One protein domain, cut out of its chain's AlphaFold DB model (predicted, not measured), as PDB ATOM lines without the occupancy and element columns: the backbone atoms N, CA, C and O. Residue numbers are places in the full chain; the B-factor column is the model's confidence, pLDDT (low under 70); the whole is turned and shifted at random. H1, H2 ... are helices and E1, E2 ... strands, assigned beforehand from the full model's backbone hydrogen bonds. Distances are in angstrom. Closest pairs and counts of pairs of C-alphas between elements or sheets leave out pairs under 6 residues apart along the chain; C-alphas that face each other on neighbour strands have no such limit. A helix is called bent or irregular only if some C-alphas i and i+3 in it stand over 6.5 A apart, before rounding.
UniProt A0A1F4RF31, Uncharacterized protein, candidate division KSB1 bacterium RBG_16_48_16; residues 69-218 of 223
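Overview. This is residues 69 to 218 of the 223 residues of an uncharacterized protein of candidate division KSB1 bacterium RBG_16_48_16 (UniProt A0A1F4RF31). One antiparallel sheet of seven strands curls like part of a barrel and bends back on itself, so that E5, E7 and E2 on one wall face E3, E4 and E6 on the other, with the long strand E1 as the hinge. H3 packs on one face of this curled sheet and the tiny H2 on the opposite face, while H1 lies off the sheet, the farthest element from the mean of the C-alphas. The 150 printed residues run H1 E1 E2 E3 E4 E5 E6 H2 E7 H3, a mixed class, and the sheet's order is E5 E7 E2 E1 E3 E4 E6. The whole is compact, with a radius of gyration of the C-alphas of 15.3 A and spans of 44 by 32 by 27 A.

Along the chain. Start at C-alpha 69, at (132.248, 181.985, 185.430), where H1 begins; it runs through residues 69 to 77. Next find E1, residues 84 to 96, 29.4 A long, which bends by 100 degrees at residue 93. E2, residues 101 to 110, covers 25.0 A. Further on come E3, residues 133 to 140, 22.5 A, and E4, residues 145 to 151, 19.3 A. Then look for E5 at residues 161 to 164, E6 at 179 to 183, H2 at 187 to 190 and E7 at 194 to 199. H3, residues 209 to 217, ends at C-alpha 217, at (153.862, 204.728, 180.580).

Arrangement. Begin with the sheet, which is strongly twisted and forms a folded sheet, one sheet bent back into two facing leaves with 13 pairs of C-alphas within 11 A. At the hairpin E1 and E2, find N 90 and O 104 at 2.8 A. Between E1 and E3, N 89 and O 133 are 2.7 A apart. In the hairpin E3 and E4, N 140 and O 145 stand at 2.7 A; for E4 and E6, see N 148 and O 180, 2.8 A. Toward the other edge, N 103 and O 195 of E2 and E7 are 2.8 A apart, as are N 162 and O 198 of E5 and E7. Residues 162 to 163 also pair with 172 to 173. H2 is on the sheet at a height of 6.4 A, its closest C-alphas to E2 being Leu 190 and Ala 105, 6.3 A. H3 is on the opposite face, at a height of 8.4 A. H1 is only just not on the sheet, with 4 pairs of C-alphas within 10 A. Every O i to N i+4 pair is within hydrogen-bond range in H1 and H3; H2 is too short for one.

Size, cuts and confidence. The C-alphas of Gly 115 and Asn 202, the two farthest apart, are 46.5 A apart. The printed part has no cut. The links E2 to E3 and E5 to E6 are long. Mean pLDDT of the printed part is 76.8; look for values under 70 at residues 69 to 80, 111 to 126 and 200 to 208, among others.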
ATOM      1  N   LYS A  69     133.183 183.037 185.017       63.66
ATOM      2  CA  LYS A  69     132.248 181.985 185.430       63.66
ATOM      3  C   LYS A  69     131.568 181.293 184.252       63.66
ATOM      4  O   LYS A  69     131.449 180.075 184.272       63.66
ATOM      5  N   VAL A  70     131.121 182.043 183.245       65.44
ATOM      6  CA  VAL A  70     130.506 181.460 182.046       65.44
ATOM      7  C   VAL A  70     131.555 180.729 181.210       65.44
ATOM      8  O   VAL A  70     131.232 179.697 180.646       65.44
ATOM      9  N   LEU A  71     132.816 181.167 181.197       63.34
ATOM     10  CA  LEU A  71     133.910 180.419 180.562       63.34
ATOM     11  C   LEU A  71     134.262 179.135 181.319       63.34
ATOM     12  O   LEU A  71     134.429 178.092 180.694       63.34
ATOM     13  N   ASP A  72     134.327 179.178 182.650       63.88
ATOM     14  CA  ASP A  72     134.527 177.971 183.459       63.88
ATOM     15  C   ASP A  72     133.353 176.994 183.299       63.88
ATOM     16  O   ASP A  72     133.562 175.788 183.179       63.88
ATOM     17  N   PHE A  73     132.121 177.502 183.220       64.12
ATOM     18  CA  PHE A  73     130.941 176.695 182.919       64.12
ATOM     19  C   PHE A  73     130.975 176.141 181.491       64.12
ATOM     20  O   PHE A  73     130.807 174.938 181.301       64.12
ATOM     21  N   ALA A  74     131.268 176.976 180.494       61.16
ATOM     22  CA  ALA A  74     131.436 176.557 179.109       61.16
ATOM     23  C   ALA A  74     132.488 175.459 179.021       61.16
ATOM     24  O   ALA A  74     132.241 174.471 178.355       61.16
ATOM     25  N   LYS A  75     133.581 175.551 179.784       62.59
ATOM     26  CA  LYS A  75     134.612 174.516 179.894       62.59
ATOM     27  C   LYS A  75     134.125 173.206 180.518       62.59
ATOM     28  O   LYS A  75     134.573 172.144 180.107       62.59
ATOM     29  N   THR A  76     133.213 173.240 181.496       64.44
ATOM     30  CA  THR A  76     132.595 171.992 182.002       64.44
ATOM     31  C   THR A  76     131.731 171.289 180.959       64.44
ATOM     32  O   THR A  76     131.517 170.084 181.054       64.44
ATOM     33  N   LEU A  77     131.252 172.041 179.966       62.59
ATOM     34  CA  LEU A  77     130.444 171.552 178.855       62.59
ATOM     35  C   LEU A  77     131.250 171.409 177.554       62.59
ATOM     36  O   LEU A  77     130.738 170.852 176.583       62.59
ATOM     37  N   SER A  78     132.475 171.947 177.501       57.59
ATOM     38  CA  SER A  78     133.218 172.115 176.258       57.59
ATOM     39  C   SER A  78     133.833 170.802 175.828       57.59
ATOM     40  O   SER A  78     134.180 169.925 176.621       57.59
ATOM     41  N   ARG A  79     134.045 170.714 174.521       61.56
ATOM     42  CA  ARG A  79     134.897 169.694 173.936       61.56
ATOM     43  C   ARG A  79     136.334 169.872 174.454       61.56
ATOM     44  O   ARG A  79     136.772 170.985 174.750       61.56
ATOM     45  N   SER A  80     137.065 168.767 174.579       67.56
ATOM     46  CA  SER A  80     138.432 168.727 175.127       67.56
ATOM     47  C   SER A  80     139.488 169.422 174.257       67.56
ATOM     48  O   SER A  80     140.640 169.527 174.661       67.56
ATOM     49  N   ASP A  81     139.115 169.848 173.054       70.44
ATOM     50  CA  ASP A  81     139.959 170.502 172.052       70.44
ATOM     51  C   ASP A  81     139.921 172.039 172.122       70.44
ATOM     52  O   ASP A  81     140.690 172.697 171.425       70.44
ATOM     53  N   VAL A  82     139.072 172.621 172.976       74.94
ATOM     54  CA  VAL A  82     139.001 174.073 173.187       74.94
ATOM     55  C   VAL A  82     139.956 174.497 174.306       74.94
ATOM     56  O   VAL A  82     139.823 174.083 175.459       74.94
ATOM     57  N   ILE A  83     140.910 175.368 173.977       78.81
ATOM     58  CA  ILE A  83     141.886 175.941 174.903       78.81
ATOM     59  C   ILE A  83     141.524 177.398 175.176       78.81
ATOM     60  O   ILE A  83     141.367 178.209 174.266       78.81
ATOM     61  N   TYR A  84     141.481 177.739 176.459       80.81
ATOM     62  CA  TYR A  84     141.285 179.099 176.951       80.81
ATOM     63  C   TYR A  84     142.557 179.611 177.618       80.81
ATOM     64  O   TYR A  84     143.317 178.822 178.190       80.81
ATOM     65  N   GLY A  85     142.765 180.923 177.618       81.81
ATOM     66  CA  GLY A  85     143.818 181.525 178.428       81.81
ATOM     67  C   GLY A  85     143.769 183.045 178.521       81.81
ATOM     68  O   GLY A  85     142.889 183.697 177.953       81.81
ATOM     69  N   LEU A  86     144.709 183.585 179.297       84.88
ATOM     70  CA  LEU A  86     144.897 185.016 179.526       84.88
ATOM     71  C   LEU A  86     146.380 185.390 179.557       84.88
ATOM     72  O   LEU A  86     147.192 184.708 180.181       84.88
ATOM     73  N   ILE A  87     146.707 186.506 178.912       88.19
ATOM     74  CA  ILE A  87     148.035 187.108 178.818       88.19
ATOM     75  C   ILE A  87     147.863 188.528 179.324       88.19
ATOM     76  O   ILE A  87     147.008 189.267 178.831       88.19
ATOM     77  N   ALA A  88     148.701 188.906 180.277       89.00
ATOM     78  CA  ALA A  88     148.922 190.299 180.610       89.00
ATOM     79  C   ALA A  88     150.085 190.812 179.764       89.00
ATOM     80  O   ALA A  88     151.126 190.168 179.663       89.00
ATOM     81  N   CYS A  89     149.901 191.957 179.130       92.06
ATOM     82  CA  CYS A  89     150.923 192.637 178.355       92.06
ATOM     83  C   CYS A  89     151.407 193.818 179.192       92.06
ATOM     84  O   CYS A  89     150.699 194.816 179.342       92.06
ATOM     85  N   GLU A  90     152.603 193.674 179.749       91.62
ATOM     86  CA  GLU A  90     153.264 194.688 180.559       91.62
ATOM     87  C   GLU A  90     154.022 195.656 179.652       91.62
ATOM     88  O   GLU A  90     154.809 195.212 178.817       91.62
ATOM     89  N   PRO A  91     153.805 196.968 179.766       90.44
ATOM     90  CA  PRO A  91     154.478 197.936 178.910       90.44
ATOM     91  C   PRO A  91     156.000 197.907 179.114       90.44
ATOM     92  O   PRO A  91     156.488 197.779 180.235       90.44
ATOM     93  N   LEU A  92     156.753 198.048 178.020       89.38
ATOM     94  CA  LEU A  92     158.215 198.142 178.020       89.38
ATOM     95  C   LEU A  92     158.635 199.565 177.619       89.38
ATOM     96  O   LEU A  92     158.713 199.829 176.420       89.38
ATOM     97  N   PRO A  93     158.915 200.477 178.576       77.69
ATOM     98  CA  PRO A  93     159.072 201.916 178.321       77.69
ATOM     99  C   PRO A  93     160.067 202.294 177.214       77.69
ATOM    100  O   PRO A  93     159.887 203.291 176.526       77.69
ATOM    101  N   GLU A  94     161.105 201.484 177.018       73.88
ATOM    102  CA  GLU A  94     162.175 201.726 176.040       73.88
ATOM    103  C   GLU A  94     161.906 201.078 174.666       73.88
ATOM    104  O   GLU A  94     162.677 201.245 173.724       73.88
ATOM    105  N   GLY A  95     160.818 200.315 174.524       69.00
ATOM    106  CA  GLY A  95     160.493 199.573 173.313       69.00
ATOM    107  C   GLY A  95     159.474 200.300 172.440       69.00
ATOM    108  O   GLY A  95     158.276 200.070 172.551       69.00
ATOM    109  N   ASN A  96     159.940 201.122 171.505       73.81
ATOM    110  CA  ASN A  96     159.148 201.545 170.348       73.81
ATOM    111  C   ASN A  96     159.955 201.228 169.086       73.81
ATOM    112  O   ASN A  96     161.113 201.619 168.974       73.81
ATOM    113  N   ASN A  97     159.372 200.474 168.154       69.75
ATOM    114  CA  ASN A  97     160.048 200.045 166.924       69.75
ATOM    115  C   ASN A  97     159.461 200.692 165.656       69.75
ATOM    116  O   ASN A  97     159.657 200.168 164.559       69.75
ATOM    117  N   GLY A  98     158.691 201.776 165.799       71.62
ATOM    118  CA  GLY A  98     157.983 202.422 164.693       71.62
ATOM    119  C   GLY A  98     156.745 201.663 164.198       71.62
ATOM    120  O   GLY A  98     156.082 202.140 163.285       71.62
ATOM    121  N   LYS A  99     156.417 200.501 164.785       68.25
ATOM    122  CA  LYS A  99     155.174 199.739 164.543       68.25
ATOM    123  C   LYS A  99     154.211 199.791 165.733       68.25
ATOM    124  O   LYS A  99     153.273 199.005 165.778       68.25
ATOM    125  N   GLY A 100     154.497 200.632 166.725       83.62
ATOM    126  CA  GLY A 100     153.737 200.739 167.964       83.62
ATOM    127  C   GLY A 100     154.598 200.588 169.215       83.62
ATOM    128  O   GLY A 100     155.823 200.431 169.166       83.62
ATOM    129  N   HIS A 101     153.923 200.620 170.357       89.62
ATOM    130  CA  HIS A 101     154.531 200.495 171.673       89.62
ATOM    131  C   HIS A 101     154.708 199.027 172.056       89.62
ATOM    132  O   HIS A 101     153.809 198.210 171.848       89.62
ATOM    133  N   ALA A 102     155.868 198.688 172.612       91.12
ATOM    134  CA  ALA A 102     156.204 197.337 173.021       91.12
ATOM    135  C   ALA A 102     155.592 196.993 174.378       91.12
ATOM    136  O   ALA A 102     155.659 197.763 175.338       91.12
ATOM    137  N   TYR A 103     155.083 195.771 174.463       92.88
ATOM    138  CA  TYR A 103     154.604 195.172 175.692       92.88
ATOM    139  C   TYR A 103     155.167 193.758 175.821       92.88
ATOM    140  O   TYR A 103     155.122 192.966 174.878       92.88
ATOM    141  N   LYS A 104     155.694 193.415 176.993       92.69
ATOM    142  CA  LYS A 104     156.103 192.059 177.337       92.69
ATOM    143  C   LYS A 104     154.871 191.250 177.725       92.69
ATOM    144  O   LYS A 104     154.196 191.564 178.700       92.69
ATOM    145  N   ALA A 105     154.585 190.201 176.971       91.94
ATOM    146  CA  ALA A 105     153.530 189.258 177.297       91.94
ATOM    147  C   ALA A 105     153.954 188.359 178.466       91.94
ATOM    148  O   ALA A 105     155.050 187.796 178.476       91.94
ATOM    149  N   ARG A 106     153.050 188.195 179.428       90.06
ATOM    150  CA  ARG A 106     153.131 187.250 180.536       90.06
ATOM    151  C   ARG A 106     151.885 186.379 180.521       90.06
ATOM    152  O   ARG A 106     150.767 186.880 180.656       90.06
ATOM    153  N   LEU A 107     152.077 185.076 180.350       86.75
ATOM    154  CA  LEU A 107     151.001 184.099 180.428       86.75
ATOM    155  C   LEU A 107     150.493 184.036 181.873       86.75
ATOM    156  O   LEU A 107     151.221 183.647 182.778       86.75
ATOM    157  N   ILE A 108     149.240 184.429 182.087       81.31
ATOM    158  CA  ILE A 108     148.594 184.376 183.404       81.31
ATOM    159  C   ILE A 108     148.034 182.983 183.654       81.31
ATOM    160  O   ILE A 108     148.220 182.420 184.726       81.31
ATOM    161  N   PHE A 109     147.345 182.424 182.661       78.44
ATOM    162  CA  PHE A 109     146.947 181.023 182.669       78.44
ATOM    163  C   PHE A 109     146.649 180.541 181.247       78.44
ATOM    164  O   PHE A 109     146.308 181.314 180.349       78.44
ATOM    165  N   SER A 110     146.709 179.228 181.076       78.06
ATOM    166  CA  SER A 110     146.092 178.497 179.975       78.06
ATOM    167  C   SER A 110     145.352 177.297 180.566       78.06
ATOM    168  O   SER A 110     145.603 176.938 181.716       78.06
ATOM    169  N   ALA A 111     144.375 176.749 179.848       69.50
ATOM    170  CA  ALA A 111     143.412 175.779 180.357       69.50
ATOM    171  C   ALA A 111     144.038 174.708 181.279       69.50
ATOM    172  O   ALA A 111     144.788 173.850 180.830       69.50
ATOM    173  N   ASN A 112     143.648 174.783 182.563       55.00
ATOM    174  CA  ASN A 112     144.219 174.075 183.718       55.00
ATOM    175  C   ASN A 112     145.699 174.397 183.905       55.00
ATOM    176  O   ASN A 112     146.539 173.635 183.436       55.00
ATOM    177  N   GLY A 113     145.983 175.501 184.613       47.44
ATOM    178  CA  GLY A 113     147.334 175.885 185.013       47.44
ATOM    179  C   GLY A 113     148.177 174.664 185.360       47.44
ATOM    180  O   GLY A 113     147.670 173.704 185.951       47.44
ATOM    181  N   TYR A 114     149.445 174.679 184.948       41.69
ATOM    182  CA  TYR A 114     150.408 173.680 185.400       41.69
ATOM    183  C   TYR A 114     150.195 173.467 186.906       41.69
ATOM    184  O   TYR A 114     150.052 174.444 187.644       41.69
ATOM    185  N   GLY A 115     150.014 172.206 187.319       37.56
ATOM    186  CA  GLY A 115     149.449 171.866 188.626       37.56
ATOM    187  C   GLY A 115     150.070 172.691 189.755       37.56
ATOM    188  O   GLY A 115     151.250 172.534 190.045       37.56
ATOM    189  N   GLY A 116     149.273 173.583 190.354       40.88
ATOM    190  CA  GLY A 116     149.714 174.502 191.409       40.88
ATOM    191  C   GLY A 116     149.209 175.942 191.275       40.88
ATOM    192  O   GLY A 116     149.171 176.648 192.279       40.88
ATOM    193  N   GLU A 117     148.768 176.377 190.089       51.88
ATOM    194  CA  GLU A 117     148.432 177.789 189.843       51.88
ATOM    195  C   GLU A 117     146.969 178.017 189.401       51.88
ATOM    196  O   GLU A 117     146.333 177.170 188.776       51.88
ATOM    197  N   LYS A 118     146.439 179.168 189.832       55.44
ATOM    198  CA  LYS A 118     145.037 179.637 189.898       55.44
ATOM    199  C   LYS A 118     144.113 179.274 188.714       55.44
ATOM    200  O   LYS A 118     144.525 179.231 187.558       55.44
ATOM    201  N   LYS A 119     142.815 179.090 188.998       59.72
ATOM    202  CA  LYS A 119     141.732 178.932 188.003       59.72
ATOM    203  C   LYS A 119     141.317 180.281 187.406       59.72
ATOM    204  O   LYS A 119     141.560 181.332 187.990       59.72
ATOM    205  N   LEU A 120     140.607 180.257 186.275       62.00
ATOM    206  CA  LEU A 120     140.076 181.467 185.636       62.00
ATOM    207  C   LEU A 120     139.099 182.233 186.549       62.00
ATOM    208  O   LEU A 120     139.167 183.459 186.619       62.00
ATOM    209  N   ALA A 121     138.235 181.535 187.295       61.50
ATOM    210  CA  ALA A 121     137.386 182.142 188.325       61.50
ATOM    211  C   ALA A 121     138.153 182.837 189.462       61.50
ATOM    212  O   ALA A 121     137.600 183.753 190.072       61.50
ATOM    213  N   ASP A 122     139.400 182.442 189.738       64.44
ATOM    214  CA  ASP A 122     140.227 183.068 190.780       64.44
ATOM    215  C   ASP A 122     140.800 184.414 190.313       64.44
ATOM    216  O   ASP A 122     141.404 185.150 191.094       64.44
ATOM    217  N   PHE A 123     140.627 184.742 189.031       68.31
ATOM    218  CA  PHE A 123     141.044 186.001 188.453       68.31
ATOM    219  C   PHE A 123     139.880 186.992 188.439       68.31
ATOM    220  O   PHE A 123     138.870 186.790 187.762       68.31
ATOM    221  N   SER A 124     140.021 188.096 189.167       68.69
ATOM    222  CA  SER A 124     139.067 189.198 189.133       68.69
ATOM    223  C   SER A 124     139.537 190.263 188.148       68.69
ATOM    224  O   SER A 124     140.658 190.752 188.244       68.69
ATOM    225  N   ILE A 125     138.649 190.711 187.254       67.12
ATOM    226  CA  ILE A 125     138.904 191.875 186.379       67.12
ATOM    227  C   ILE A 125     139.270 193.125 187.210       67.12
ATOM    228  O   ILE A 125     139.976 194.011 186.734       67.12
ATOM    229  N   LYS A 126     138.837 193.190 188.479       69.38
ATOM    230  CA  LYS A 126     139.169 194.285 189.406       69.38
ATOM    231  C   LYS A 126     140.640 194.303 189.832       69.38
ATOM    232  O   LYS A 126     141.136 195.371 190.173       69.38
ATOM    233  N   ASP A 127     141.320 193.164 189.757       71.38
ATOM    234  CA  ASP A 127     142.728 193.028 190.141       71.38
ATOM    235  C   ASP A 127     143.669 193.301 188.956       71.38
ATOM    236  O   ASP A 127     144.888 193.225 189.094       71.38
ATOM    237  N   LEU A 128     143.109 193.635 187.784       72.38
ATOM    238  CA  LEU A 128     143.885 194.032 186.616       72.38
ATOM    239  C   LEU A 128     144.655 195.320 186.874       72.38
ATOM    240  O   LEU A 128     144.078 196.356 187.217       72.38
ATOM    241  N   ASN A 129     145.957 195.267 186.609       79.06
ATOM    242  CA  ASN A 129     146.780 196.457 186.542       79.06
ATOM    243  C   ASN A 129     146.289 197.337 185.386       79.06
ATOM    244  O   ASN A 129     146.238 196.917 184.229       79.06
ATOM    245  N   LYS A 130     145.924 198.582 185.701       77.44
ATOM    246  CA  LYS A 130     145.359 199.519 184.721       77.44
ATOM    247  C   LYS A 130     146.344 199.892 183.618       77.44
ATOM    248  O   LYS A 130     145.884 200.290 182.550       77.44
ATOM    249  N   LEU A 131     147.648 199.755 183.877       82.62
ATOM    250  CA  LEU A 131     148.728 200.034 182.928       82.62
ATOM    251  C   LEU A 131     149.041 198.847 182.003       82.62
ATOM    252  O   LEU A 131     149.789 199.007 181.044       82.62
ATOM    253  N   GLU A 132     148.467 197.672 182.269       87.19
ATOM    254  CA  GLU A 132     148.620 196.484 181.430       87.19
ATOM    255  C   GLU A 132     147.497 196.390 180.389       87.19
ATOM    256  O   GLU A 132     146.353 196.827 180.593       87.19
ATOM    257  N   ILE A 133     147.818 195.756 179.262       89.38
ATOM    258  CA  ILE A 133     146.820 195.323 178.284       89.38
ATOM    259  C   ILE A 133     146.586 193.832 178.490       89.38
ATOM    260  O   ILE A 133     147.504 193.028 178.391       89.38
ATOM    261  N   ASN A 134     145.350 193.446 178.779       88.44
ATOM    262  CA  ASN A 134     145.013 192.060 179.071       88.44
ATOM    263  C   ASN A 134     144.307 191.448 177.865       88.44
ATOM    264  O   ASN A 134     143.260 191.945 177.460       88.44
ATOM    265  N   ILE A 135     144.870 190.379 177.302       89.75
ATOM    266  CA  ILE A 135     144.277 189.639 176.186       89.75
ATOM    267  C   ILE A 135     143.792 188.290 176.696       89.75
ATOM    268  O   ILE A 135     144.589 187.431 177.080       89.75
ATOM    269  N   ARG A 136     142.482 188.080 176.645       88.00
ATOM    270  CA  ARG A 136     141.874 186.758 176.752       88.00
ATOM    271  C   ARG A 136     141.863 186.102 175.377       88.00
ATOM    272  O   ARG A 136     141.620 186.780 174.382       88.00
ATOM    273  N   TRP A 137     142.055 184.790 175.320       87.56
ATOM    274  CA  TRP A 137     141.824 184.033 174.092       87.56
ATOM    275  C   TRP A 137     141.073 182.733 174.312       87.56
ATOM    276  O   TRP A 137     141.039 182.173 175.413       87.56
ATOM    277  N   MET A 138     140.509 182.251 173.212       85.44
ATOM    278  CA  MET A 138     139.854 180.960 173.084       85.44
ATOM    279  C   MET A 138     140.163 180.393 171.700       85.44
ATOM    280  O   MET A 138     139.980 181.089 170.703       85.44
ATOM    281  N   THR A 139     140.619 179.145 171.629       85.44
ATOM    282  CA  THR A 139     140.756 178.441 170.349       85.44
ATOM    283  C   THR A 139     139.402 177.911 169.901       85.44
ATOM    284  O   THR A 139     138.675 177.312 170.688       85.44
ATOM    285  N   ASP A 140     139.089 178.056 168.628       78.75
ATOM    286  CA  ASP A 140     137.949 177.431 167.984       78.75
ATOM    287  C   ASP A 140     138.456 176.381 166.992       78.75
ATOM    288  O   ASP A 140     138.902 176.692 165.883       78.75
ATOM    289  N   SER A 141     138.415 175.119 167.420       74.25
ATOM    290  CA  SER A 141     138.888 173.978 166.633       74.25
ATOM    291  C   SER A 141     138.021 173.696 165.408       74.25
ATOM    292  O   SER A 141     138.493 173.070 164.461       74.25
ATOM    293  N   GLN A 142     136.761 174.142 165.400       77.12
ATOM    294  CA  GLN A 142     135.863 173.941 164.269       77.12
ATOM    295  C   GLN A 142     136.237 174.851 163.095       77.12
ATOM    296  O   GLN A 142     136.120 174.436 161.944       77.12
ATOM    297  N   TYR A 143     136.688 176.069 163.390       80.25
ATOM    298  CA  TYR A 143     137.036 177.075 162.384       80.25
ATOM    299  C   TYR A 143     138.546 177.287 162.221       80.25
ATOM    300  O   TYR A 143     138.947 178.207 161.516       80.25
ATOM    301  N   ASP A 144     139.370 176.466 162.881       85.94
ATOM    302  CA  ASP A 144     140.831 176.603 162.945       85.94
ATOM    303  C   ASP A 144     141.277 178.050 163.205       85.94
ATOM    304  O   ASP A 144     142.169 178.613 162.564       85.94
ATOM    305  N   SER A 145     140.629 178.671 164.189       88.69
ATOM    306  CA  SER A 145     140.861 180.069 164.536       88.69
ATOM    307  C   SER A 145     141.044 180.250 166.034       88.69
ATOM    308  O   SER A 145     140.666 179.398 166.834       88.69
ATOM    309  N   THR A 146     141.625 181.373 166.427       88.44
ATOM    310  CA  THR A 146     141.681 181.799 167.820       88.44
ATOM    311  C   THR A 146     141.003 183.151 167.944       88.44
ATOM    312  O   THR A 146     141.373 184.117 167.277       88.44
ATOM    313  N   LEU A 147     140.009 183.222 168.823       88.75
ATOM    314  CA  LEU A 147     139.360 184.466 169.204       88.75
ATOM    315  C   LEU A 147     140.205 185.149 170.277       88.75
ATOM    316  O   LEU A 147     140.515 184.540 171.300       88.75
ATOM    317  N   LEU A 148     140.550 186.411 170.054       90.00
ATOM    318  CA  LEU A 148     141.192 187.302 171.011       90.00
ATOM    319  C   LEU A 148     140.185 188.312 171.544       90.00
ATOM    320  O   LEU A 148     139.315 188.783 170.809       90.00
ATOM    321  N   TYR A 149     140.357 188.698 172.803       88.00
ATOM    322  CA  TYR A 149     139.546 189.728 173.425       88.00
ATOM    323  C   TYR A 149     140.327 190.582 174.423       88.00
ATOM    324  O   TYR A 149     140.997 190.049 175.309       88.00
ATOM    325  N   LEU A 150     140.200 191.902 174.317       87.62
ATOM    326  CA  LEU A 150     140.798 192.864 175.240       87.62
ATOM    327  C   LEU A 150     139.947 193.002 176.508       87.62
ATOM    328  O   LEU A 150     138.781 193.382 176.461       87.62
ATOM    329  N   LEU A 151     140.536 192.708 177.667       81.88
ATOM    330  CA  LEU A 151     139.881 192.848 178.967       81.88
ATOM    331  C   LEU A 151     140.227 194.179 179.626       81.88
ATOM    332  O   LEU A 151     141.400 194.484 179.853       81.88
ATOM    333  N   THR A 152     139.195 194.925 180.024       73.69
ATOM    334  CA  THR A 152     139.338 196.147 180.826       73.69
ATOM    335  C   THR A 152     138.233 196.257 181.871       73.69
ATOM    336  O   THR A 152     137.262 195.498 181.876       73.69
ATOM    337  N   GLN A 153     138.405 197.197 182.802       66.31
ATOM    338  CA  GLN A 153     137.426 197.483 183.853       66.31
ATOM    339  C   GLN A 153     136.286 198.406 183.376       66.31
ATOM    340  O   GLN A 153     135.321 198.590 184.117       66.31
ATOM    341  N   GLY A 154     136.387 199.006 182.181       64.31
ATOM    342  CA  GLY A 154     135.523 200.098 181.721       64.31
ATOM    343  C   GLY A 154     134.669 199.783 180.487       64.31
ATOM    344  O   GLY A 154     134.719 198.705 179.899       64.31
ATOM    345  N   THR A 155     133.823 200.740 180.105       60.34
ATOM    346  CA  THR A 155     133.299 200.850 178.733       60.34
ATOM    347  C   THR A 155     134.346 201.594 177.923       60.34
ATOM    348  O   THR A 155     134.572 202.779 178.161       60.34
ATOM    349  N   GLU A 156     135.008 200.900 177.014       68.62
ATOM    350  CA  GLU A 156     136.037 201.489 176.167       68.62
ATOM    351  C   GLU A 156     135.770 201.091 174.727       68.62
ATOM    352  O   GLU A 156     135.272 199.993 174.475       68.62
ATOM    353  N   ASP A 157     136.084 202.006 173.815       69.94
ATOM    354  CA  ASP A 157     136.119 201.727 172.391       69.94
ATOM    355  C   ASP A 157     137.555 201.348 172.008       69.94
ATOM    356  O   ASP A 157     138.506 202.087 172.285       69.94
ATOM    357  N   TYR A 158     137.710 200.160 171.424       75.88
ATOM    358  CA  TYR A 158     138.996 199.636 170.945       75.88
ATOM    359  C   TYR A 158     139.108 199.673 169.429       75.88
ATOM    360  O   TYR A 158     139.989 199.029 168.853       75.88
ATOM    361  N   LYS A 159     138.199 200.395 168.774       71.94
ATOM    362  CA  LYS A 159     138.273 200.635 167.346       71.94
ATOM    363  C   LYS A 159     139.680 201.121 166.985       71.94
ATOM    364  O   LYS A 159     140.314 201.886 167.713       71.94
ATOM    365  N   ASP A 160     140.192 200.569 165.893       76.31
ATOM    366  CA  ASP A 160     141.501 200.883 165.320       76.31
ATOM    367  C   ASP A 160     142.723 200.427 166.137       76.31
ATOM    368  O   ASP A 160     143.857 200.683 165.722       76.31
ATOM    369  N   TRP A 161     142.535 199.679 167.234       87.50
ATOM    370  CA  TRP A 161     143.644 199.002 167.909       87.50
ATOM    371  C   TRP A 161     144.203 197.890 167.028       87.50
ATOM    372  O   TRP A 161     143.481 197.012 166.538       87.50
ATOM    373  N   LYS A 162     145.522 197.893 166.894       90.88
ATOM    374  CA  LYS A 162     146.287 196.885 166.176       90.88
ATOM    375  C   LYS A 162     147.223 196.172 167.121       90.88
ATOM    376  O   LYS A 162     147.945 196.801 167.887       90.88
ATOM    377  N   LEU A 163     147.243 194.854 167.014       92.06
ATOM    378  CA  LEU A 163     148.208 193.994 167.672       92.06
ATOM    379  C   LEU A 163     149.126 193.363 166.629       92.06
ATOM    380  O   LEU A 163     148.688 192.731 165.666       92.06
ATOM    381  N   HIS A 164     150.423 193.494 166.872       91.31
ATOM    382  CA  HIS A 164     151.470 192.841 166.109       91.31
ATOM    383  C   HIS A 164     152.080 191.730 166.960       91.31
ATOM    384  O   HIS A 164     152.752 191.986 167.964       91.31
ATOM    385  N   ILE A 165     151.861 190.489 166.529       87.69
ATOM    386  CA  ILE A 165     152.430 189.297 167.156       87.69
ATOM    387  C   ILE A 165     153.642 188.858 166.324       87.69
ATOM    388  O   ILE A 165     153.478 188.556 165.139       87.69
ATOM    389  N   PRO A 166     154.863 188.797 166.887       81.12
ATOM    390  CA  PRO A 166     156.024 188.320 166.142       81.12
ATOM    391  C   PRO A 166     155.806 186.906 165.597       81.12
ATOM    392  O   PRO A 166     155.419 185.999 166.332       81.12
ATOM    393  N   GLY A 167     156.087 186.714 164.309       76.69
ATOM    394  CA  GLY A 167     155.892 185.432 163.624       76.69
ATOM    395  C   GLY A 167     154.488 185.222 163.049       76.69
ATOM    396  O   GLY A 167     154.295 184.262 162.311       76.69
ATOM    397  N   VAL A 168     153.540 186.124 163.315       78.81
ATOM    398  CA  VAL A 168     152.265 186.206 162.591       78.81
ATOM    399  C   VAL A 168     152.419 187.282 161.517       78.81
ATOM    400  O   VAL A 168     152.812 188.410 161.816       78.81
ATOM    401  N   SER A 169     152.190 186.928 160.251       62.50
ATOM    402  CA  SER A 169     152.418 187.831 159.111       62.50
ATOM    403  C   SER A 169     151.422 188.989 159.043       62.50
ATOM    404  O   SER A 169     151.737 190.032 158.473       62.50
ATOM    405  N   GLU A 170     150.235 188.818 159.620       74.44
ATOM    406  CA  GLU A 170     149.151 189.796 159.576       74.44
ATOM    407  C   GLU A 170     149.052 190.617 160.865       74.44
ATOM    408  O   GLU A 170     149.267 190.122 161.973       74.44
ATOM    409  N   GLN A 171     148.713 191.897 160.703       83.88
ATOM    410  CA  GLN A 171     148.355 192.772 161.815       83.88
ATOM    411  C   GLN A 171     146.938 192.432 162.270       83.88
ATOM    412  O   GLN A 171     146.012 192.416 161.460       83.88
ATOM    413  N   VAL A 172     146.764 192.206 163.566       89.38
ATOM    414  CA  VAL A 172     145.474 191.841 164.144       89.38
ATOM    415  C   VAL A 172     144.723 193.114 164.500       89.38
ATOM    416  O   VAL A 172     145.176 193.867 165.357       89.38
ATOM    417  N   ARG A 173     143.588 193.369 163.846       90.69
ATOM    418  CA  ARG A 173     142.737 194.535 164.128       90.69
ATOM    419  C   ARG A 173     141.618 194.143 165.086       90.69
ATOM    420  O   ARG A 173     140.895 193.186 164.812       90.69
ATOM    421  N   PHE A 174     141.463 194.886 166.177       88.31
ATOM    422  CA  PHE A 174     140.327 194.724 167.080       88.31
ATOM    423  C   PHE A 174     139.128 195.541 166.596       88.31
ATOM    424  O   PHE A 174     139.273 196.635 166.051       88.31
ATOM    425  N   ASN A 175     137.929 194.993 166.785       85.44
ATOM    426  CA  ASN A 175     136.692 195.745 166.606       85.44
ATOM    427  C   ASN A 175     136.424 196.665 167.814       85.44
ATOM    428  O   ASN A 175     137.149 196.629 168.807       85.44
ATOM    429  N   SER A 176     135.349 197.454 167.762       81.38
ATOM    430  CA  SER A 176     134.975 198.375 168.848       81.38
ATOM    431  C   SER A 176     134.718 197.683 170.188       81.38
ATOM    432  O   SER A 176     134.946 198.265 171.243       81.38
ATOM    433  N   ALA A 177     134.303 196.413 170.166       79.00
ATOM    434  CA  ALA A 177     134.138 195.610 171.370       79.00
ATOM    435  C   ALA A 177     135.468 195.064 171.914       79.00
ATOM    436  O   ALA A 177     135.454 194.453 172.975       79.00
ATOM    437  N   GLY A 178     136.599 195.248 171.227       84.62
ATOM    438  CA  GLY A 178     137.898 194.717 171.641       84.62
ATOM    439  C   GLY A 178     138.106 193.255 171.259       84.62
ATOM    440  O   GLY A 178     138.962 192.596 171.843       84.62
ATOM    441  N   ALA A 179     137.337 192.731 170.299       87.31
ATOM    442  CA  ALA A 179     137.465 191.368 169.796       87.31
ATOM    443  C   ALA A 179     138.229 191.326 168.466       87.31
ATOM    444  O   ALA A 179     138.064 192.204 167.619       87.31
ATOM    445  N   ALA A 180     139.022 190.277 168.267       89.31
ATOM    446  CA  ALA A 180     139.684 189.988 166.999       89.31
ATOM    447  C   ALA A 180     139.778 188.479 166.772       89.31
ATOM    448  O   ALA A 180     139.795 187.708 167.728       89.31
ATOM    449  N   VAL A 181     139.875 188.054 165.517       89.00
ATOM    450  CA  VAL A 181     140.077 186.647 165.153       89.00
ATOM    451  C   VAL A 181     141.416 186.520 164.448       89.00
ATOM    452  O   VAL A 181     141.745 187.336 163.589       89.00
ATOM    453  N   ILE A 182     142.187 185.508 164.827       89.50
ATOM    454  CA  ILE A 182     143.477 185.181 164.219       89.50
ATOM    455  C   ILE A 182     143.507 183.705 163.811       89.50
ATOM    456  O   ILE A 182     142.707 182.923 164.333       89.50
ATOM    457  N   PRO A 183     144.433 183.288 162.929       89.00
ATOM    458  CA  PRO A 183     144.689 181.871 162.700       89.00
ATOM    459  C   PRO A 183     144.984 181.150 164.016       89.00
ATOM    460  O   PRO A 183     145.573 181.737 164.932       89.00
ATOM    461  N   ASN A 184     144.589 179.884 164.116       86.56
ATOM    462  CA  ASN A 184     144.814 179.088 165.315       86.56
ATOM    463  C   ASN A 184     146.311 178.901 165.592       86.56
ATOM    464  O   ASN A 184     146.993 178.048 165.023       86.56
ATOM    465  N   ILE A 185     146.836 179.736 166.482       84.19
ATOM    466  CA  ILE A 185     148.213 179.678 166.953       84.19
ATOM    467  C   ILE A 185     148.244 179.298 168.425       84.19
ATOM    468  O   ILE A 185     147.390 179.693 169.222       84.19
ATOM    469  N   ASN A 186     149.292 178.575 168.814       82.88
ATOM    470  CA  ASN A 186     149.524 178.281 170.217       82.88
ATOM    471  C   ASN A 186     150.027 179.536 170.956       82.88
ATOM    472  O   ASN A 186     151.233 179.794 171.022       82.88
ATOM    473  N   LEU A 187     149.090 180.285 171.539       85.81
ATOM    474  CA  LEU A 187     149.362 181.515 172.282       85.81
ATOM    475  C   LEU A 187     150.143 181.297 173.585       85.81
ATOM    476  O   LEU A 187     150.728 182.250 174.090       85.81
ATOM    477  N   THR A 188     150.265 180.066 174.097       84.38
ATOM    478  CA  THR A 188     151.121 179.812 175.272       84.38
ATOM    479  C   THR A 188     152.598 180.073 174.973       84.38
ATOM    480  O   THR A 188     153.376 180.339 175.884       84.38
ATOM    481  N   LYS A 189     152.999 180.037 173.695       86.31
ATOM    482  CA  LYS A 189     154.367 180.344 173.247       86.31
ATOM    483  C   LYS A 189     154.692 181.840 173.254       86.31
ATOM    484  O   LYS A 189     155.845 182.201 173.017       86.31
ATOM    485  N   LEU A 190     153.694 182.695 173.481       87.12
ATOM    486  CA  LEU A 190     153.894 184.138 173.600       87.12
ATOM    487  C   LEU A 190     154.388 184.553 174.984       87.12
ATOM    488  O   LEU A 190     154.739 185.716 175.161       87.12
ATOM    489  N   ASP A 191     154.456 183.636 175.951       89.50
ATOM    490  CA  ASP A 191     155.010 183.960 177.259       89.50
ATOM    491  C   ASP A 191     156.445 184.499 177.142       89.50
ATOM    492  O   ASP A 191     157.283 183.966 176.407       89.50
ATOM    493  N   ASN A 192     156.709 185.597 177.849       87.56
ATOM    494  CA  ASN A 192     157.953 186.359 177.803       87.56
ATOM    495  C   ASN A 192     158.338 186.918 176.416       87.56
ATOM    496  O   ASN A 192     159.478 187.350 176.225       87.56
ATOM    497  N   LYS A 193     157.420 186.940 175.440       91.25
ATOM    498  CA  LYS A 193     157.640 187.572 174.130       91.25
ATOM    499  C   LYS A 193     157.209 189.033 174.135       91.25
ATOM    500  O   LYS A 193     156.417 189.462 174.965       91.25
ATOM    501  N   ILE A 194     157.746 189.795 173.187       91.50
ATOM    502  CA  ILE A 194     157.377 191.194 172.978       91.50
ATOM    503  C   ILE A 194     156.271 191.248 171.932       91.50
ATOM    504  O   ILE A 194     156.440 190.741 170.827       91.50
ATOM    505  N   LEU A 195     155.157 191.870 172.284       92.38
ATOM    506  CA  LEU A 195     154.062 192.214 171.389       92.38
ATOM    507  C   LEU A 195     154.075 193.724 171.165       92.38
ATOM    508  O   LEU A 195     154.554 194.465 172.023       92.38
ATOM    509  N   TYR A 196     153.543 194.183 170.036       91.75
ATOM    510  CA  TYR A 196     153.411 195.618 169.781       91.75
ATOM    511  C   TYR A 196     151.949 195.986 169.609       91.75
ATOM    512  O   TYR A 196     151.225 195.299 168.887       91.75
ATOM    513  N   PHE A 197     151.543 197.065 170.268       90.69
ATOM    514  CA  PHE A 197     150.226 197.660 170.099       90.69
ATOM    515  C   PHE A 197     150.345 199.037 169.463       90.69
ATOM    516  O   PHE A 197     151.195 199.837 169.859       90.69
ATOM    517  N   ASP A 198     149.463 199.299 168.510       88.50
ATOM    518  CA  ASP A 198     149.369 200.563 167.788       88.50
ATOM    519  C   ASP A 198     147.899 200.955 167.584       88.50
ATOM    520  O   ASP A 198     147.003 200.119 167.714       88.50
ATOM    521  N   SER A 199     147.646 202.219 167.260       83.81
ATOM    522  CA  SER A 199     146.325 202.716 166.869       83.81
ATOM    523  C   SER A 199     146.433 203.583 165.620       83.81
ATOM    524  O   SER A 199     147.266 204.486 165.582       83.81
ATOM    525  N   GLU A 200     145.561 203.377 164.627       69.00
ATOM    526  CA  GLU A 200     145.409 204.326 163.507       69.00
ATOM    527  C   GLU A 200     144.735 205.611 164.030       69.00
ATOM    528  O   GLU A 200     143.522 205.766 163.961       69.00
ATOM    529  N   ALA A 201     145.496 206.533 164.625       56.38
ATOM    530  CA  ALA A 201     144.931 207.756 165.189       56.38
ATOM    531  C   ALA A 201     144.664 208.818 164.103       56.38
ATOM    532  O   ALA A 201     145.591 209.437 163.589       56.38
ATOM    533  N   ASN A 202     143.380 209.054 163.809       50.00
ATOM    534  CA  ASN A 202     142.842 210.346 163.345       50.00
ATOM    535  C   ASN A 202     141.754 210.897 164.300       50.00
ATOM    536  O   ASN A 202     141.212 211.973 164.056       50.00
ATOM    537  N   GLU A 203     141.412 210.175 165.371       49.41
ATOM    538  CA  GLU A 203     140.482 210.638 166.412       49.41
ATOM    539  C   GLU A 203     141.253 211.403 167.506       49.41
ATOM    540  O   GLU A 203     142.447 211.170 167.717       49.41
ATOM    541  N   SER A 204     140.597 212.365 168.164       51.81
ATOM    542  CA  SER A 204     141.216 213.239 169.168       51.81
ATOM    543  C   SER A 204     141.937 212.422 170.250       51.81
ATOM    544  O   SER A 204     141.382 211.497 170.841       51.81
ATOM    545  N   GLU A 205     143.190 212.785 170.539       52.84
ATOM    546  CA  GLU A 205     144.115 212.052 171.423       52.84
ATOM    547  C   GLU A 205     143.616 211.793 172.864       52.84
ATOM    548  O   GLU A 205     144.298 211.123 173.644       52.84
ATOM    549  N   GLU A 206     142.475 212.358 173.260       55.22
ATOM    550  CA  GLU A 206     141.936 212.304 174.622       55.22
ATOM    551  C   GLU A 206     140.990 211.115 174.866       55.22
ATOM    552  O   GLU A 206     140.855 210.672 176.012       55.22
ATOM    553  N   GLU A 207     140.384 210.540 173.818       59.97
ATOM    554  CA  GLU A 207     139.383 209.469 173.967       59.97
ATOM    555  C   GLU A 207     139.987 208.055 173.877       59.97
ATOM    556  O   GLU A 207     139.526 207.132 174.556       59.97
ATOM    557  N   ASN A 208     141.085 207.876 173.135       69.88
ATOM    558  CA  ASN A 208     141.688 206.558 172.933       69.88
ATOM    559  C   ASN A 208     142.498 206.096 174.165       69.88
ATOM    560  O   ASN A 208     143.502 206.706 174.551       69.88
ATOM    561  N   ARG A 209     142.110 204.972 174.798       73.94
ATOM    562  CA  ARG A 209     142.864 204.424 175.945       73.94
ATOM    563  C   ARG A 209     144.298 204.054 175.585       73.94
ATOM    564  O   ARG A 209     145.152 204.262 176.439       73.94
ATOM    565  N   LEU A 210     144.585 203.523 174.397       76.38
ATOM    566  CA  LEU A 210     145.953 203.143 174.044       76.38
ATOM    567  C   LEU A 210     146.865 204.366 174.068       76.38
ATOM    568  O   LEU A 210     147.955 204.292 174.621       76.38
ATOM    569  N   VAL A 211     146.374 205.507 173.579       75.38
ATOM    570  CA  VAL A 211     147.081 206.792 173.640       75.38
ATOM    571  C   VAL A 211     147.259 207.253 175.089       75.38
ATOM    572  O   VAL A 211     148.353 207.662 175.472       75.38
ATOM    573  N   ARG A 212     146.229 207.142 175.941       77.25
ATOM    574  CA  ARG A 212     146.337 207.493 177.373       77.25
ATOM    575  C   ARG A 212     147.313 206.597 178.134       77.25
ATOM    576  O   ARG A 212     148.107 207.100 178.924       77.25
ATOM    577  N   LEU A 213     147.270 205.287 177.894       78.81
ATOM    578  CA  LEU A 213     148.248 204.329 178.413       78.81
ATOM    579  C   LEU A 213     149.641 204.690 177.932       78.81
ATOM    580  O   LEU A 213     150.574 204.722 178.729       78.81
ATOM    581  N   ALA A 214     149.765 205.000 176.644       76.88
ATOM    582  CA  ALA A 214     151.042 205.322 176.066       76.88
ATOM    583  C   ALA A 214     151.637 206.582 176.707       76.88
ATOM    584  O   ALA A 214     152.778 206.548 177.147       76.88
ATOM    585  N   LYS A 215     150.840 207.643 176.882       77.44
ATOM    586  CA  LYS A 215     151.236 208.867 177.602       77.44
ATOM    587  C   LYS A 215     151.599 208.605 179.068       77.44
ATOM    588  O   LYS A 215     152.497 209.249 179.598       77.44
ATOM    589  N   ALA A 216     150.894 207.691 179.735       79.56
ATOM    590  CA  ALA A 216     151.128 207.377 181.143       79.56
ATOM    591  C   ALA A 216     152.395 206.540 181.375       79.56
ATOM    592  O   ALA A 216     152.981 206.622 182.453       79.56
ATOM    593  N   VAL A 217     152.792 205.718 180.397       79.94
ATOM    594  CA  VAL A 217     153.862 204.728 180.580       79.94
ATOM    595  C   VAL A 217     155.119 205.012 179.759       79.94
ATOM    596  O   VAL A 217     156.223 204.730 180.225       79.94
ATOM    597  N   PHE A 218     154.983 205.581 178.565       78.38
ATOM    598  CA  PHE A 218     156.106 205.988 177.727       78.38
ATOM    599  C   PHE A 218     156.270 207.502 177.892       78.38
ATOM    600  O   PHE A 218     155.488 208.261 177.314       78.38
TER     601      PHE A 218